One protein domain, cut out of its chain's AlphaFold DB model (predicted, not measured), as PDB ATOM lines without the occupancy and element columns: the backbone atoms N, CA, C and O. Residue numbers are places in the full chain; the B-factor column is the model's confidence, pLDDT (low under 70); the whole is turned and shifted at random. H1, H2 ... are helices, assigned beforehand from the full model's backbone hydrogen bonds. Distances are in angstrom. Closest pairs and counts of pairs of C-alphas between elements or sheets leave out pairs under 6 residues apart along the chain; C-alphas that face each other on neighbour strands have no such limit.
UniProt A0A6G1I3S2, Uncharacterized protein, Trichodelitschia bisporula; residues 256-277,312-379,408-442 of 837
ATOM      1  N   ARG A 256     137.453 132.872 151.437       96.19
ATOM      2  CA  ARG A 256     137.050 133.172 152.815       96.19
ATOM      3  C   ARG A 256     138.128 132.745 153.816       96.19
ATOM      4  O   ARG A 256     138.585 133.591 154.576       96.19
ATOM      5  N   GLN A 257     138.597 131.498 153.754       96.44
ATOM      6  CA  GLN A 257     139.691 130.988 154.598       96.44
ATOM      7  C   GLN A 257     140.959 131.846 154.466       96.44
ATOM      8  O   GLN A 257     141.569 132.227 155.463       96.44
ATOM      9  N   ALA A 258     141.340 132.217 153.238       95.75
ATOM     10  CA  ALA A 258     142.496 133.082 153.006       95.75
ATOM     11  C   ALA A 258     142.313 134.498 153.588       95.75
ATOM     12  O   ALA A 258     143.284 135.084 154.068       95.75
ATOM     13  N   ILE A 259     141.093 135.045 153.576       96.75
ATOM     14  CA  ILE A 259     140.775 136.328 154.217       96.75
ATOM     15  C   ILE A 259     140.849 136.190 155.742       96.75
ATOM     16  O   ILE A 259     141.567 136.975 156.359       96.75
ATOM     17  N   GLU A 260     140.201 135.182 156.335       97.31
ATOM     18  CA  GLU A 260     140.226 134.894 157.780       97.31
ATOM     19  C   GLU A 260     141.670 134.764 158.299       97.31
ATOM     20  O   GLU A 260     142.093 135.550 159.147       97.31
ATOM     21  N   LEU A 261     142.484 133.887 157.699       97.06
ATOM     22  CA  LEU A 261     143.904 133.728 158.047       97.06
ATOM     23  C   LEU A 261     144.715 135.028 157.873       97.06
ATOM     24  O   LEU A 261     145.658 135.281 158.623       97.06
ATOM     25  N   SER A 262     144.364 135.882 156.901       95.56
ATOM     26  CA  SER A 262     145.033 137.179 156.712       95.56
ATOM     27  C   SER A 262     144.657 138.224 157.770       95.56
ATOM     28  O   SER A 262     145.439 139.150 158.006       95.56
ATOM     29  N   LEU A 263     143.492 138.085 158.410       96.75
ATOM     30  CA  LEU A 263     143.059 138.914 159.534       96.75
ATOM     31  C   LEU A 263     143.711 138.437 160.835       96.75
ATOM     32  O   LEU A 263     144.294 139.260 161.539       96.75
ATOM     33  N   GLU A 264     143.739 137.127 161.097       96.62
ATOM     34  CA  GLU A 264     144.450 136.573 162.260       96.62
ATOM     35  C   GLU A 264     145.960 136.859 162.197       96.62
ATOM     36  O   GLU A 264     146.562 137.247 163.196       96.62
ATOM     37  N   PHE A 265     146.574 136.833 161.005       96.19
ATOM     38  CA  PHE A 265     147.957 137.299 160.837       96.19
ATOM     39  C   PHE A 265     148.137 138.779 161.225       96.19
ATOM     40  O   PHE A 265     149.144 139.146 161.830       96.19
ATOM     41  N   ARG A 266     147.162 139.651 160.926       95.00
ATOM     42  CA  ARG A 266     147.193 141.073 161.331       95.00
ATOM     43  C   ARG A 266     146.929 141.280 162.825       95.00
ATOM     44  O   ARG A 266     147.399 142.283 163.360       95.00
ATOM     45  N   ARG A 267     146.222 140.365 163.497       95.81
ATOM     46  CA  ARG A 267     146.127 140.327 164.968       95.81
ATOM     47  C   ARG A 267     147.463 139.911 165.576       95.81
ATOM     48  O   ARG A 267     148.050 140.695 166.312       95.81
ATOM     49  N   LEU A 268     148.015 138.769 165.159       95.81
ATOM     50  CA  LEU A 268     149.312 138.254 165.619       95.81
ATOM     51  C   LEU A 268     150.435 139.304 165.551       95.81
ATOM     52  O   LEU A 268     151.226 139.434 166.485       95.81
ATOM     53  N   LEU A 269     150.507 140.075 164.460       94.25
ATOM     54  CA  LEU A 269     151.522 141.118 164.286       94.25
ATOM     55  C   LEU A 269     151.511 142.191 165.392       94.25
ATOM     56  O   LEU A 269     152.568 142.760 165.664       94.25
ATOM     57  N   GLN A 270     150.377 142.445 166.051       94.06
ATOM     58  CA  GLN A 270     150.270 143.408 167.158       94.06
ATOM     59  C   GLN A 270     150.966 142.905 168.430       94.06
ATOM     60  O   GLN A 270     151.488 143.705 169.196       94.06
ATOM     61  N   TYR A 271     151.053 141.585 168.618       93.06
ATOM     62  CA  TYR A 271     151.692 140.953 169.779       93.06
ATOM     63  C   TYR A 271     153.150 140.544 169.528       93.06
ATOM     64  O   TYR A 271     153.804 140.001 170.419       93.06
ATOM     65  N   LEU A 272     153.688 140.802 168.331       92.19
ATOM     66  CA  LEU A 272     155.061 140.461 167.959       92.19
ATOM     67  C   LEU A 272     156.026 141.653 168.115       92.19
ATOM     68  O   LEU A 272     155.662 142.794 167.814       92.19
ATOM     69  N   PRO A 273     157.293 141.404 168.506       87.19
ATOM     70  CA  PRO A 273     158.311 142.446 168.580       87.19
ATOM     71  C   PRO A 273     158.698 142.887 167.166       87.19
ATOM     72  O   PRO A 273     158.528 142.136 166.194       87.19
ATOM     73  N   GLN A 274     159.269 144.079 167.014       86.31
ATOM     74  CA  GLN A 274     159.673 144.557 165.692       86.31
ATOM     75  C   GLN A 274     160.778 143.675 165.068       86.31
ATOM     76  O   GLN A 274     161.460 142.887 165.734       86.31
ATOM     77  N   LEU A 275     160.910 143.757 163.738       81.62
ATOM     78  CA  LEU A 275     162.008 143.119 162.995       81.62
ATOM     79  C   LEU A 275     163.229 144.030 162.835       81.62
ATOM     80  O   LEU A 275     164.272 143.557 162.405       81.62
ATOM     81  N   LYS A 276     163.125 145.310 163.208       78.62
ATOM     82  CA  LYS A 276     164.293 146.106 163.603       78.62
ATOM     83  C   LYS A 276     164.686 145.637 165.013       78.62
ATOM     84  O   LYS A 276     163.767 145.406 165.797       78.62
ATOM     85  N   PRO A 277     165.975 145.462 165.336       66.62
ATOM     86  CA  PRO A 277     166.370 145.088 166.686       66.62
ATOM     87  C   PRO A 277     166.223 146.279 167.631       66.62
ATOM     88  O   PRO A 277     166.426 147.423 167.212       66.62
ATOM     89  N   ASP A 312     157.325 149.455 171.694       77.94
ATOM     90  CA  ASP A 312     155.976 148.876 171.718       77.94
ATOM     91  C   ASP A 312     155.788 147.689 170.751       77.94
ATOM     92  O   ASP A 312     156.350 147.649 169.646       77.94
ATOM     93  N   LEU A 313     155.016 146.691 171.197       84.88
ATOM     94  CA  LEU A 313     154.662 145.530 170.376       84.88
ATOM     95  C   LEU A 313     153.854 145.999 169.153       84.88
ATOM     96  O   LEU A 313     153.032 146.907 169.252       84.88
ATOM     97  N   GLY A 314     154.134 145.417 167.985       85.00
ATOM     98  CA  GLY A 314     153.618 145.931 166.715       85.00
ATOM     99  C   GLY A 314     154.600 145.743 165.563       85.00
ATOM    100  O   GLY A 314     155.291 146.667 165.130       85.00
ATOM    101  N   ARG A 315     154.665 144.526 165.024       89.38
ATOM    102  CA  ARG A 315     155.478 144.196 163.850       89.38
ATOM    103  C   ARG A 315     154.814 144.717 162.572       89.38
ATOM    104  O   ARG A 315     153.750 144.255 162.176       89.38
ATOM    105  N   THR A 316     155.476 145.630 161.862       87.69
ATOM    106  CA  THR A 316     154.995 146.125 160.561       87.69
ATOM    107  C   THR A 316     154.835 144.984 159.546       87.69
ATOM    108  O   THR A 316     155.769 144.211 159.321       87.69
ATOM    109  N   TYR A 317     153.672 144.909 158.890       85.56
ATOM    110  CA  TYR A 317     153.376 143.931 157.836       85.56
ATOM    111  C   TYR A 317     154.375 144.042 156.665       85.56
ATOM    112  O   TYR A 317     154.476 145.088 156.025       85.56
ATOM    113  N   ASN A 318     155.121 142.968 156.376       89.81
ATOM    114  CA  ASN A 318     156.190 142.974 155.367       89.81
ATOM    115  C   ASN A 318     156.298 141.625 154.614       89.81
ATOM    116  O   ASN A 318     157.156 140.799 154.940       89.81
ATOM    117  N   PRO A 319     155.479 141.389 153.570       90.00
ATOM    118  CA  PRO A 319     155.486 140.133 152.813       90.00
ATOM    119  C   PRO A 319     156.761 139.950 151.970       90.00
ATOM    120  O   PRO A 319     157.130 138.828 151.630       90.00
ATOM    121  N   LEU A 320     157.501 141.031 151.683       92.25
ATOM    122  CA  LEU A 320     158.819 140.925 151.052       92.25
ATOM    123  C   LEU A 320     159.843 140.268 151.987       92.25
ATOM    124  O   LEU A 320     160.771 139.621 151.500       92.25
ATOM    125  N   GLN A 321     159.675 140.393 153.310       93.00
ATOM    126  CA  GLN A 321     160.539 139.704 154.262       93.00
ATOM    127  C   GLN A 321     160.283 138.196 154.273       93.00
ATOM    128  O   GLN A 321     161.259 137.455 154.254       93.00
ATOM    129  N   LEU A 322     159.030 137.732 154.156       92.44
ATOM    130  CA  LEU A 322     158.731 136.308 153.942       92.44
ATOM    131  C   LEU A 322     159.482 135.763 152.713       92.44
ATOM    132  O   LEU A 322     160.109 134.713 152.786       92.44
ATOM    133  N   ILE A 323     159.506 136.495 151.593       93.56
ATOM    134  CA  ILE A 323     160.228 136.058 150.382       93.56
ATOM    135  C   ILE A 323     161.754 135.986 150.622       93.56
ATOM    136  O   ILE A 323     162.418 135.092 150.083       93.56
ATOM    137  N   ARG A 324     162.332 136.873 151.450       93.69
ATOM    138  CA  ARG A 324     163.742 136.768 151.889       93.69
ATOM    139  C   ARG A 324     163.950 135.570 152.812       93.69
ATOM    140  O   ARG A 324     164.871 134.793 152.577       93.69
ATOM    141  N   ASN A 325     163.077 135.377 153.795       93.69
ATOM    142  CA  ASN A 325     163.146 134.292 154.771       93.69
ATOM    143  C   ASN A 325     162.974 132.920 154.096       93.69
ATOM    144  O   ASN A 325     163.751 132.010 154.364       93.69
ATOM    145  N   ARG A 326     162.081 132.784 153.107       92.81
ATOM    146  CA  ARG A 326     161.953 131.595 152.244       92.81
ATOM    147  C   ARG A 326     163.254 131.296 151.485       92.81
ATOM    148  O   ARG A 326     163.704 130.152 151.450       92.81
ATOM    149  N   LYS A 327     163.907 132.318 150.913       92.25
ATOM    150  CA  LYS A 327     165.212 132.184 150.226       92.25
ATOM    151  C   LYS A 327     166.364 131.883 151.194       92.25
ATOM    152  O   LYS A 327     167.285 131.150 150.833       92.25
ATOM    153  N   LEU A 328     166.313 132.396 152.419       92.44
ATOM    154  CA  LEU A 328     167.227 132.063 153.512       92.44
ATOM    155  C   LEU A 328     167.064 130.594 153.923       92.44
ATOM    156  O   LEU A 328     168.027 129.842 153.813       92.44
ATOM    157  N   ARG A 329     165.842 130.170 154.276       92.38
ATOM    158  CA  ARG A 329     165.447 128.783 154.582       92.38
ATOM    159  C   ARG A 329     165.894 127.804 153.485       92.38
ATOM    160  O   ARG A 329     166.505 126.777 153.775       92.38
ATOM    161  N   ALA A 330     165.722 128.167 152.212       90.00
ATOM    162  CA  ALA A 330     166.191 127.374 151.069       90.00
ATOM    163  C   ALA A 330     167.730 127.298 150.920       90.00
ATOM    164  O   ALA A 330     168.236 126.305 150.390       90.00
ATOM    165  N   ARG A 331     168.486 128.312 151.374       92.25
ATOM    166  CA  ARG A 331     169.965 128.301 151.413       92.25
ATOM    167  C   ARG A 331     170.496 127.505 152.609       92.25
ATOM    168  O   ARG A 331     171.407 126.700 152.435       92.25
ATOM    169  N   THR A 332     169.928 127.706 153.799       89.56
ATOM    170  CA  THR A 332     170.343 127.044 155.051       89.56
ATOM    171  C   THR A 332     169.851 125.602 155.168       89.56
ATOM    172  O   THR A 332     170.419 124.835 155.940       89.56
ATOM    173  N   ARG A 333     168.839 125.218 154.373       89.88
ATOM    174  CA  ARG A 333     168.093 123.948 154.463       89.88
ATOM    175  C   ARG A 333     167.332 123.783 155.783       89.88
ATOM    176  O   ARG A 333     167.136 122.657 156.228       89.88
ATOM    177  N   ASN A 334     166.898 124.892 156.379       89.12
ATOM    178  CA  ASN A 334     165.999 124.890 157.531       89.12
ATOM    179  C   ASN A 334     164.546 125.030 157.021       89.12
ATOM    180  O   ASN A 334     164.201 126.121 156.557       89.12
ATOM    181  N   PRO A 335     163.724 123.962 156.989       88.31
ATOM    182  CA  PRO A 335     162.319 124.052 156.586       88.31
ATOM    183  C   PRO A 335     161.483 124.811 157.632       88.31
ATOM    184  O   PRO A 335     162.001 125.273 158.649       88.31
ATOM    185  N   LEU A 336     160.182 124.958 157.374       89.19
ATOM    186  CA  LEU A 336     159.233 125.324 158.426       89.19
ATOM    187  C   LEU A 336     158.970 124.100 159.314       89.19
ATOM    188  O   LEU A 336     159.038 122.964 158.846       89.19
ATOM    189  N   ASN A 337     158.720 124.347 160.596       86.94
ATOM    190  CA  ASN A 337     158.262 123.345 161.550       86.94
ATOM    191  C   ASN A 337     157.344 124.046 162.575       86.94
ATOM    192  O   ASN A 337     157.851 124.902 163.310       86.94
ATOM    193  N   PRO A 338     156.031 123.742 162.622       86.19
ATOM    194  CA  PRO A 338     155.306 122.838 161.719       86.19
ATOM    195  C   PRO A 338     155.264 123.339 160.261       86.19
ATOM    196  O   PRO A 338     155.578 124.498 159.984       86.19
ATOM    197  N   ASP A 339     154.928 122.446 159.324       89.94
ATOM    198  CA  ASP A 339     154.841 122.762 157.887       89.94
ATOM    199  C   ASP A 339     153.604 123.624 157.554       89.94
ATOM    200  O   ASP A 339     152.699 123.764 158.375       89.94
ATOM    201  N   ILE A 340     153.560 124.209 156.353       90.81
ATOM    202  CA  ILE A 340     152.553 125.207 155.931       90.81
ATOM    203  C   ILE A 340     151.118 124.679 156.068       90.81
ATOM    204  O   ILE A 340     150.238 125.427 156.490       90.81
ATOM    205  N   ASP A 341     150.897 123.405 155.750       91.25
ATOM    206  CA  ASP A 341     149.581 122.759 155.722       91.25
ATOM    207  C   ASP A 341     148.871 122.816 157.092       91.25
ATOM    208  O   ASP A 341     147.658 123.007 157.158       91.25
ATOM    209  N   TYR A 342     149.625 122.772 158.200       91.69
ATOM    210  CA  TYR A 342     149.092 122.894 159.567       91.69
ATOM    211  C   TYR A 342     148.551 124.298 159.897       91.69
ATOM    212  O   TYR A 342     147.876 124.467 160.912       91.69
ATOM    213  N   TRP A 343     148.833 125.300 159.057       94.81
ATOM    214  CA  TRP A 343     148.387 126.692 159.195       94.81
ATOM    215  C   TRP A 343     147.269 127.067 158.203       94.81
ATOM    216  O   TRP A 343     146.958 128.251 158.066       94.81
ATOM    217  N   GLU A 344     146.680 126.106 157.474       94.50
ATOM    218  CA  GLU A 344     145.496 126.360 156.626       94.50
ATOM    219  C   GLU A 344     144.161 126.333 157.414       94.50
ATOM    220  O   GLU A 344     143.150 126.828 156.919       94.50
ATOM    221  N   ASP A 345     144.158 125.813 158.647       94.88
ATOM    222  CA  ASP A 345     143.001 125.747 159.557       94.88
ATOM    223  C   ASP A 345     142.765 127.094 160.274       94.88
ATOM    224  O   ASP A 345     143.481 127.449 161.214       94.88
ATOM    225  N   SER A 346     141.758 127.864 159.837       95.94
ATOM    226  CA  SER A 346     141.473 129.196 160.395       95.94
ATOM    227  C   SER A 346     140.933 129.174 161.830       95.94
ATOM    228  O   SER A 346     141.141 130.150 162.552       95.94
ATOM    229  N   ALA A 347     140.303 128.083 162.281       95.50
ATOM    230  CA  ALA A 347     139.783 127.977 163.645       95.50
ATOM    231  C   ALA A 347     140.925 127.777 164.654       95.50
ATOM    232  O   ALA A 347     141.048 128.531 165.618       95.50
ATOM    233  N   ARG A 348     141.817 126.825 164.365       94.94
ATOM    234  CA  ARG A 348     143.015 126.525 165.166       94.94
ATOM    235  C   ARG A 348     144.020 127.673 165.193       94.94
ATOM    236  O   ARG A 348     144.573 127.990 166.244       94.94
ATOM    237  N   VAL A 349     144.249 128.323 164.047       96.44
ATOM    238  CA  VAL A 349     145.102 129.520 163.979       96.44
ATOM    239  C   VAL A 349     144.555 130.618 164.885       96.44
ATOM    240  O   VAL A 349     145.334 131.250 165.595       96.44
ATOM    241  N   ARG A 350     143.233 130.829 164.892       96.88
ATOM    242  CA  ARG A 350     142.590 131.821 165.754       96.88
ATOM    243  C   ARG A 350     142.723 131.472 167.236       96.88
ATOM    244  O   ARG A 350     143.165 132.329 167.988       96.88
ATOM    245  N   GLU A 351     142.433 130.235 167.641       96.88
ATOM    246  CA  GLU A 351     142.619 129.779 169.030       96.88
ATOM    247  C   GLU A 351     144.067 129.991 169.506       96.88
ATOM    248  O   GLU A 351     144.308 130.510 170.596       96.88
ATOM    249  N   TRP A 352     145.052 129.673 168.659       96.62
ATOM    250  CA  TRP A 352     146.456 129.929 168.972       96.62
ATOM    251  C   TRP A 352     146.797 131.430 169.025       96.62
ATOM    252  O   TRP A 352     147.565 131.836 169.895       96.62
ATOM    253  N   VAL A 353     146.222 132.281 168.163       97.12
ATOM    254  CA  VAL A 353     146.395 133.748 168.236       97.12
ATOM    255  C   VAL A 353     145.742 134.334 169.494       97.12
ATOM    256  O   VAL A 353     146.336 135.209 170.122       97.12
ATOM    257  N   ASP A 354     144.586 133.821 169.910       97.12
ATOM    258  CA  ASP A 354     143.920 134.199 171.162       97.12
ATOM    259  C   ASP A 354     144.788 133.783 172.374       97.12
ATOM    260  O   ASP A 354     145.032 134.580 173.283       97.12
ATOM    261  N   ALA A 355     145.404 132.594 172.338       96.88
ATOM    262  CA  ALA A 355     146.387 132.167 173.339       96.88
ATOM    263  C   ALA A 355     147.696 132.992 173.318       96.88
ATOM    264  O   ALA A 355     148.330 133.170 174.364       96.88
ATOM    265  N   VAL A 356     148.120 133.512 172.157       96.31
ATOM    266  CA  VAL A 356     149.244 134.463 172.038       96.31
ATOM    267  C   VAL A 356     148.880 135.810 172.667       96.31
ATOM    268  O   VAL A 356     149.715 136.390 173.361       96.31
ATOM    269  N   GLU A 357     147.650 136.293 172.487       95.81
ATOM    270  CA  GLU A 357     147.146 137.513 173.129       95.81
ATOM    271  C   GLU A 357     147.156 137.375 174.665       95.81
ATOM    272  O   GLU A 357     147.693 138.235 175.370       95.81
ATOM    273  N   ASP A 358     146.675 136.247 175.195       95.81
ATOM    274  CA  ASP A 358     146.714 135.939 176.632       95.81
ATOM    275  C   ASP A 358     148.122 135.680 177.183       95.81
ATOM    276  O   ASP A 358     148.376 135.867 178.380       95.81
ATOM    277  N   ALA A 359     149.064 135.259 176.338       94.50
ATOM    278  CA  ALA A 359     150.478 135.212 176.686       94.50
ATOM    279  C   ALA A 359     151.090 136.623 176.715       94.50
ATOM    280  O   ALA A 359     151.812 136.946 177.659       94.50
ATOM    281  N   ALA A 360     150.751 137.488 175.753       93.12
ATOM    282  CA  ALA A 360     151.273 138.850 175.633       93.12
ATOM    283  C   ALA A 360     150.922 139.752 176.828       93.12
ATOM    284  O   ALA A 360     151.691 140.649 177.173       93.12
ATOM    285  N   ARG A 361     149.809 139.463 177.512       92.88
ATOM    286  CA  ARG A 361     149.395 140.112 178.769       92.88
ATOM    287  C   ARG A 361     150.313 139.795 179.969       92.88
ATOM    288  O   ARG A 361     150.171 140.425 181.016       92.88
ATOM    289  N   ARG A 362     151.242 138.830 179.866       92.19
ATOM    290  CA  ARG A 362     152.047 138.320 180.999       92.19
ATOM    291  C   ARG A 362     153.417 139.014 181.109       92.19
ATOM    292  O   ARG A 362     154.161 139.043 180.121       92.19
ATOM    293  N   PRO A 363     153.829 139.490 182.304       83.81
ATOM    294  CA  PRO A 363     155.136 140.118 182.525       83.81
ATOM    295  C   PRO A 363     156.268 139.074 182.471       83.81
ATOM    296  O   PRO A 363     156.716 138.548 183.484       83.81
ATOM    297  N   GLY A 364     156.705 138.746 181.256       86.31
ATOM    298  CA  GLY A 364     157.697 137.698 180.981       86.31
ATOM    299  C   GLY A 364     157.657 137.164 179.545       86.31
ATOM    300  O   GLY A 364     158.650 136.627 179.068       86.31
ATOM    301  N   TYR A 365     156.557 137.396 178.819       89.69
ATOM    302  CA  TYR A 365     156.391 137.061 177.395       89.69
ATOM    303  C   TYR A 365     157.496 137.622 176.481       89.69
ATOM    304  O   TYR A 365     157.794 137.055 175.431       89.69
ATOM    305  N   ARG A 366     158.134 138.728 176.883       87.06
ATOM    306  CA  ARG A 366     159.138 139.457 176.102       87.06
ATOM    307  C   ARG A 366     160.521 139.465 176.768       87.06
ATOM    308  O   ARG A 366     160.684 140.037 177.850       87.06
ATOM    309  N   GLY A 367     161.517 138.919 176.066       82.44
ATOM    310  CA  GLY A 367     162.950 139.194 176.270       82.44
ATOM    311  C   GLY A 367     163.406 140.438 175.490       82.44
ATOM    312  O   GLY A 367     162.567 141.245 175.109       82.44
ATOM    313  N   ASP A 368     164.710 140.614 175.242       75.19
ATOM    314  CA  ASP A 368     165.223 141.804 174.527       75.19
ATOM    315  C   ASP A 368     164.673 141.891 173.086       75.19
ATOM    316  O   ASP A 368     163.799 142.697 172.787       75.19
ATOM    317  N   ASP A 369     165.154 141.012 172.202       76.94
ATOM    318  CA  ASP A 369     164.796 140.977 170.777       76.94
ATOM    319  C   ASP A 369     163.805 139.840 170.444       76.94
ATOM    320  O   ASP A 369     163.429 139.674 169.285       76.94
ATOM    321  N   THR A 370     163.398 139.020 171.416       83.81
ATOM    322  CA  THR A 370     162.659 137.757 171.200       83.81
ATOM    323  C   THR A 370     161.454 137.626 172.122       83.81
ATOM    324  O   THR A 370     161.517 138.006 173.293       83.81
ATOM    325  N   VAL A 371     160.381 137.022 171.610       90.31
ATOM    326  CA  VAL A 371     159.139 136.759 172.348       90.31
ATOM    327  C   VAL A 371     158.900 135.257 172.529       90.31
ATOM    328  O   VAL A 371     159.169 134.461 171.632       90.31
ATOM    329  N   ILE A 372     158.383 134.877 173.698       91.06
ATOM    330  CA  ILE A 372     158.028 133.500 174.053       91.06
ATOM    331  C   ILE A 372     156.590 133.238 173.589       91.06
ATOM    332  O   ILE A 372     155.632 133.443 174.335       91.06
ATOM    333  N   LEU A 373     156.442 132.803 172.337       93.00
ATOM    334  CA  LEU A 373     155.149 132.371 171.802       93.00
ATOM    335  C   LEU A 373     154.696 131.048 172.456       93.00
ATOM    336  O   LEU A 373     155.532 130.160 172.652       93.00
ATOM    337  N   PRO A 374     153.389 130.864 172.724       93.81
ATOM    338  CA  PRO A 374     152.812 129.548 172.981       93.81
ATOM    339  C   PRO A 374     153.156 128.552 171.858       93.81
ATOM    340  O   PRO A 374     153.196 128.950 170.686       93.81
ATOM    341  N   PRO A 375     153.376 127.263 172.174       91.44
ATOM    342  CA  PRO A 375     153.559 126.238 171.154       91.44
ATOM    343  C   PRO A 375     152.301 126.132 170.281       91.44
ATOM    344  O   PRO A 375     151.181 126.218 170.784       91.44
ATOM    345  N   TYR A 376     152.483 125.951 168.974       91.94
ATOM    346  CA  TYR A 376     151.354 125.744 168.066       91.94
ATOM    347  C   TYR A 376     150.744 124.342 168.263       91.94
ATOM    348  O   TYR A 376     151.511 123.373 168.294       91.94
ATOM    349  N   PRO A 377     149.407 124.196 168.371       86.38
ATOM    350  CA  PRO A 377     148.751 122.899 168.530       86.38
ATOM    351  C   PRO A 377     148.783 122.093 167.221       86.38
ATOM    352  O   PRO A 377     147.901 122.190 166.364       86.38
ATOM    353  N   VAL A 378     149.835 121.289 167.067       83.44
ATOM    354  CA  VAL A 378     149.958 120.267 166.021       83.44
ATOM    355  C   VAL A 378     149.239 119.001 166.491       83.44
ATOM    356  O   VAL A 378     149.564 118.479 167.556       83.44
ATOM    357  N   ASP A 379     148.287 118.497 165.702       69.50
ATOM    358  CA  ASP A 379     147.619 117.226 166.005       69.50
ATOM    359  C   ASP A 379     148.629 116.082 165.908       69.50
ATOM    360  O   ASP A 379     149.154 115.780 164.834       69.50
ATOM    361  N   MET A 408     156.812 130.199 140.716       70.50
ATOM    362  CA  MET A 408     156.870 131.641 140.807       70.50
ATOM    363  C   MET A 408     157.051 132.025 142.293       70.50
ATOM    364  O   MET A 408     156.071 132.216 143.009       70.50
ATOM    365  N   ASP A 409     158.307 132.139 142.754       78.56
ATOM    366  CA  ASP A 409     158.741 132.401 144.153       78.56
ATOM    367  C   ASP A 409     158.218 133.719 144.789       78.56
ATOM    368  O   ASP A 409     158.658 134.108 145.872       78.56
ATOM    369  N   TRP A 410     157.314 134.432 144.119       85.12
ATOM    370  CA  TRP A 410     156.806 135.759 144.480       85.12
ATOM    371  C   TRP A 410     155.427 135.735 145.149       85.12
ATOM    372  O   TRP A 410     155.036 136.723 145.760       85.12
ATOM    373  N   PHE A 411     154.698 134.622 145.053       89.12
ATOM    374  CA  PHE A 411     153.416 134.448 145.738       89.12
ATOM    375  C   PHE A 411     153.643 134.141 147.222       89.12
ATOM    376  O   PHE A 411     154.640 133.511 147.579       89.12
ATOM    377  N   THR A 412     152.724 134.590 148.077       91.56
ATOM    378  CA  THR A 412     152.754 134.432 149.541       91.56
ATOM    379  C   THR A 412     151.372 134.015 150.032       91.56
ATOM    380  O   THR A 412     150.398 134.710 149.741       91.56
ATOM    381  N   CYS A 413     151.280 132.914 150.776       92.44
ATOM    382  CA  CYS A 413     150.025 132.448 151.374       92.44
ATOM    383  C   CYS A 413     149.879 132.965 152.821       92.44
ATOM    384  O   CYS A 413     150.895 133.091 153.506       92.44
ATOM    385  N   PRO A 414     148.655 133.241 153.317       95.44
ATOM    386  CA  PRO A 414     148.428 133.624 154.716       95.44
ATOM    387  C   PRO A 414     148.940 132.585 155.726       95.44
ATOM    388  O   PRO A 414     149.624 132.950 156.677       95.44
ATOM    389  N   SER A 415     148.708 131.297 155.453       95.06
ATOM    390  CA  SER A 415     149.254 130.156 156.205       95.06
ATOM    391  C   SER A 415     150.784 130.206 156.318       95.06
ATOM    392  O   SER A 415     151.348 130.075 157.400       95.06
ATOM    393  N   GLU A 416     151.482 130.500 155.218       94.56
ATOM    394  CA  GLU A 416     152.944 130.631 155.211       94.56
ATOM    395  C   GLU A 416     153.445 131.899 155.934       94.56
ATOM    396  O   GLU A 416     154.526 131.880 156.520       94.56
ATOM    397  N   LEU A 417     152.682 132.999 155.913       94.94
ATOM    398  CA  LEU A 417     153.002 134.215 156.673       94.94
ATOM    399  C   LEU A 417     152.950 133.957 158.187       94.94
ATOM    400  O   LEU A 417     153.852 134.390 158.906       94.94
ATOM    401  N   LEU A 418     151.942 133.213 158.652       95.62
ATOM    402  CA  LEU A 418     151.820 132.755 160.039       95.62
ATOM    403  C   LEU A 418     152.969 131.803 160.411       95.62
ATOM    404  O   LEU A 418     153.685 132.054 161.382       95.62
ATOM    405  N   ALA A 419     153.218 130.782 159.585       95.19
ATOM    406  CA  ALA A 419     154.287 129.806 159.797       95.19
ATOM    407  C   ALA A 419     155.688 130.445 159.860       95.19
ATOM    408  O   ALA A 419     156.508 130.073 160.699       95.19
ATOM    409  N   ASP A 420     155.979 131.426 158.995       94.75
ATOM    410  CA  ASP A 420     157.249 132.162 159.017       94.75
ATOM    411  C   ASP A 420     157.345 133.088 160.239       94.75
ATOM    412  O   ASP A 420     158.407 133.166 160.847       94.75
ATOM    413  N   ALA A 421     156.247 133.728 160.661       94.06
ATOM    414  CA  ALA A 421     156.224 134.533 161.883       94.06
ATOM    415  C   ALA A 421     156.458 133.699 163.152       94.06
ATOM    416  O   ALA A 421     157.219 134.135 164.013       94.06
ATOM    417  N   TYR A 422     155.887 132.494 163.233       94.56
ATOM    418  CA  TYR A 422     156.204 131.526 164.284       94.56
ATOM    419  C   TYR A 422     157.679 131.112 164.221       94.56
ATOM    420  O   TYR A 422     158.415 131.288 165.191       94.56
ATOM    421  N   TRP A 423     158.145 130.644 163.055       93.94
ATOM    422  CA  TRP A 423     159.530 130.208 162.833       93.94
ATOM    423  C   TRP A 423     160.566 131.284 163.196       93.94
ATOM    424  O   TRP A 423     161.630 130.943 163.711       93.94
ATOM    425  N   LEU A 424     160.267 132.568 162.974       93.00
ATOM    426  CA  LEU A 424     161.156 133.691 163.288       93.00
ATOM    427  C   LEU A 424     161.471 133.837 164.780       93.00
ATOM    428  O   LEU A 424     162.625 134.121 165.114       93.00
ATOM    429  N   GLU A 425     160.486 133.635 165.658       92.12
ATOM    430  CA  GLU A 425     160.691 133.723 167.110       92.12
ATOM    431  C   GLU A 425     161.300 132.439 167.697       92.12
ATOM    432  O   GLU A 425     161.852 132.469 168.795       92.12
ATOM    433  N   GLN A 426     161.272 131.316 166.964       90.00
ATOM    434  CA  GLN A 426     161.855 130.062 167.444       90.00
ATOM    435  C   GLN A 426     163.393 130.114 167.512       90.00
ATOM    436  O   GLN A 426     164.109 130.177 166.504       90.00
ATOM    437  N   GLY A 427     163.913 130.015 168.738       87.38
ATOM    438  CA  GLY A 427     165.330 129.820 169.038       87.38
ATOM    439  C   GLY A 427     166.235 130.941 168.520       87.38
ATOM    440  O   GLY A 427     166.265 132.039 169.064       87.38
ATOM    441  N   HIS A 428     167.035 130.643 167.491       88.88
ATOM    442  CA  HIS A 428     168.023 131.573 166.930       88.88
ATOM    443  C   HIS A 428     167.714 132.013 165.488       88.88
ATOM    444  O   HIS A 428     168.548 132.668 164.856       88.88
ATOM    445  N   ASN A 429     166.528 131.688 164.956       91.19
ATOM    446  CA  ASN A 429     166.160 131.989 163.569       91.19
ATOM    447  C   ASN A 429     166.162 133.500 163.274       91.19
ATOM    448  O   ASN A 429     166.669 133.915 162.227       91.19
ATOM    449  N   LYS A 430     165.727 134.342 164.227       90.25
ATOM    450  CA  LYS A 430     165.799 135.812 164.123       90.25
ATOM    451  C   LYS A 430     167.217 136.342 163.826       90.25
ATOM    452  O   LYS A 430     167.364 137.304 163.082       90.25
ATOM    453  N   ALA A 431     168.273 135.677 164.310       90.00
ATOM    454  CA  ALA A 431     169.677 136.057 164.076       90.00
ATOM    455  C   ALA A 431     170.232 135.657 162.686       90.00
ATOM    456  O   ALA A 431     171.401 135.923 162.371       90.00
ATOM    457  N   LEU A 432     169.413 135.001 161.855       91.44
ATOM    458  CA  LEU A 432     169.755 134.594 160.491       91.44
ATOM    459  C   LEU A 432     169.164 135.528 159.419       91.44
ATOM    460  O   LEU A 432     169.593 135.446 158.270       91.44
ATOM    461  N   ILE A 433     168.193 136.388 159.757       92.69
ATOM    462  CA  ILE A 433     167.415 137.134 158.755       92.69
ATOM    463  C   ILE A 433     168.199 138.268 158.093       92.69
ATOM    464  O   ILE A 433     168.987 138.963 158.734       92.69
ATOM    465  N   GLU A 434     167.928 138.476 156.805       91.94
ATOM    466  CA  GLU A 434     168.617 139.431 155.932       91.94
ATOM    467  C   GLU A 434     167.678 140.571 155.492       91.94
ATOM    468  O   GLU A 434     166.515 140.331 155.153       91.94
ATOM    469  N   ASP A 435     168.197 141.800 155.467       90.62
ATOM    470  CA  ASP A 435     167.551 143.008 154.938       90.62
ATOM    471  C   ASP A 435     167.462 142.991 153.391       90.62
ATOM    472  O   ASP A 435     168.022 142.122 152.717       90.62
ATOM    473  N   LYS A 436     166.824 144.007 152.788       89.75
ATOM    474  CA  LYS A 436     166.901 144.311 151.345       89.75
ATOM    475  C   LYS A 436     168.339 144.341 150.803       89.75
ATOM    476  O   LYS A 436     168.529 143.978 149.648       89.75
ATOM    477  N   ALA A 437     169.324 144.728 151.620       91.06
ATOM    478  CA  ALA A 437     170.740 144.766 151.253       91.06
ATOM    479  C   ALA A 437     171.498 143.432 151.453       91.06
ATOM    480  O   ALA A 437     172.695 143.371 151.190       91.06
ATOM    481  N   GLY A 438     170.857 142.373 151.964       88.62
ATOM    482  CA  GLY A 438     171.528 141.109 152.314       88.62
ATOM    483  C   GLY A 438     172.343 141.150 153.618       88.62
ATOM    484  O   GLY A 438     172.799 140.110 154.091       88.62
ATOM    485  N   ALA A 439     172.505 142.326 154.232       90.06
ATOM    486  CA  ALA A 439     173.032 142.469 155.587       90.06
ATOM    487  C   ALA A 439     172.065 141.845 156.607       90.06
ATOM    488  O   ALA A 439     170.849 141.900 156.416       90.06
ATOM    489  N   ARG A 440     172.576 141.259 157.696       90.25
ATOM    490  CA  ARG A 440     171.703 140.680 158.728       90.25
ATOM    491  C   ARG A 440     171.048 141.770 159.566       90.25
ATOM    492  O   ARG A 440     171.735 142.695 159.987       90.25
ATOM    493  N   ILE A 441     169.744 141.642 159.811       89.31
ATOM    494  CA  ILE A 441     168.968 142.683 160.507       89.31
ATOM    495  C   ILE A 441     169.255 142.665 162.012       89.31
ATOM    496  O   ILE A 441     169.454 143.711 162.621       89.31
ATOM    497  N   PHE A 442     169.345 141.467 162.594       86.94
ATOM    498  CA  PHE A 442     169.818 141.271 163.960       86.94
ATOM    499  C   PHE A 442     171.328 141.002 163.916       86.94
ATOM    500  O   PHE A 442     171.758 140.092 163.192       86.94
TER     501      PHE A 442
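What this domain is: This is residues 256 to 277, 312 to 379 and 408 to 442 of the 837 residues of an uncharacterized protein of Trichodelitschia bisporula (UniProt A0A6G1I3S2). H5 is the core of this all-helix domain, with H1 packed on one side, H4 side by side with H1, and H2 crossing H5 on another side. The 125 printed residues include six named helices, H1 to H6, and no named strand. The whole is compact, with radius of gyration of the C-alphas 13.9 A and spans 35 by 35 by 24 A.

Where its parts are: H1, residues 256 to 271, 23.7 A, begins at C-alpha 256 (137.050, 133.172, 152.815). H2 is 319 to 332, H3 340 to 343, H4 346 to 360, 20.5 A, H5 414 to 425. H6, 429 to 432, ends at C-alpha 432 (169.755, 134.594, 160.491).

How they stand to each other: H1 touches H4 at a shallow tilt of 9 degrees, the same way; closest C-alphas, Leu 261 and Ser 346, 5.7 A. Residues 258 to 265 of H1 touch H5, the hub, with Ser 262 and Pro 414 closest, C-alphas 5.3 A apart. Residues 319 to 325 of H2 touch H5 at a steep tilt of 62 degrees; closest C-alphas, Leu 322 and Leu 417, 6.7 A. H3 touches residues 415 to 419 of H5; closest C-alphas, Trp 343 and Ser 415, 4.7 A. H6 is close but not clearly touching H5; closest C-alphas, Leu 424 and Lys 430, 5.2 A. Every O i to N i+4 pair is within hydrogen-bond range in H2 and H4, against 10 of 12 in H1 and 7 of 8 in H5; H3 and H6 are too short for one.

The domain as a whole: The farthest C-alphas, Pro 363 and Met 408, are 42.6 A apart. Cuts leave C-alpha gaps of 12.2 A, 277 to 312, and 30.5 A, 379 to 408. Of the links printed whole, none is long. Residues 277 and 379 have pLDDT under 70.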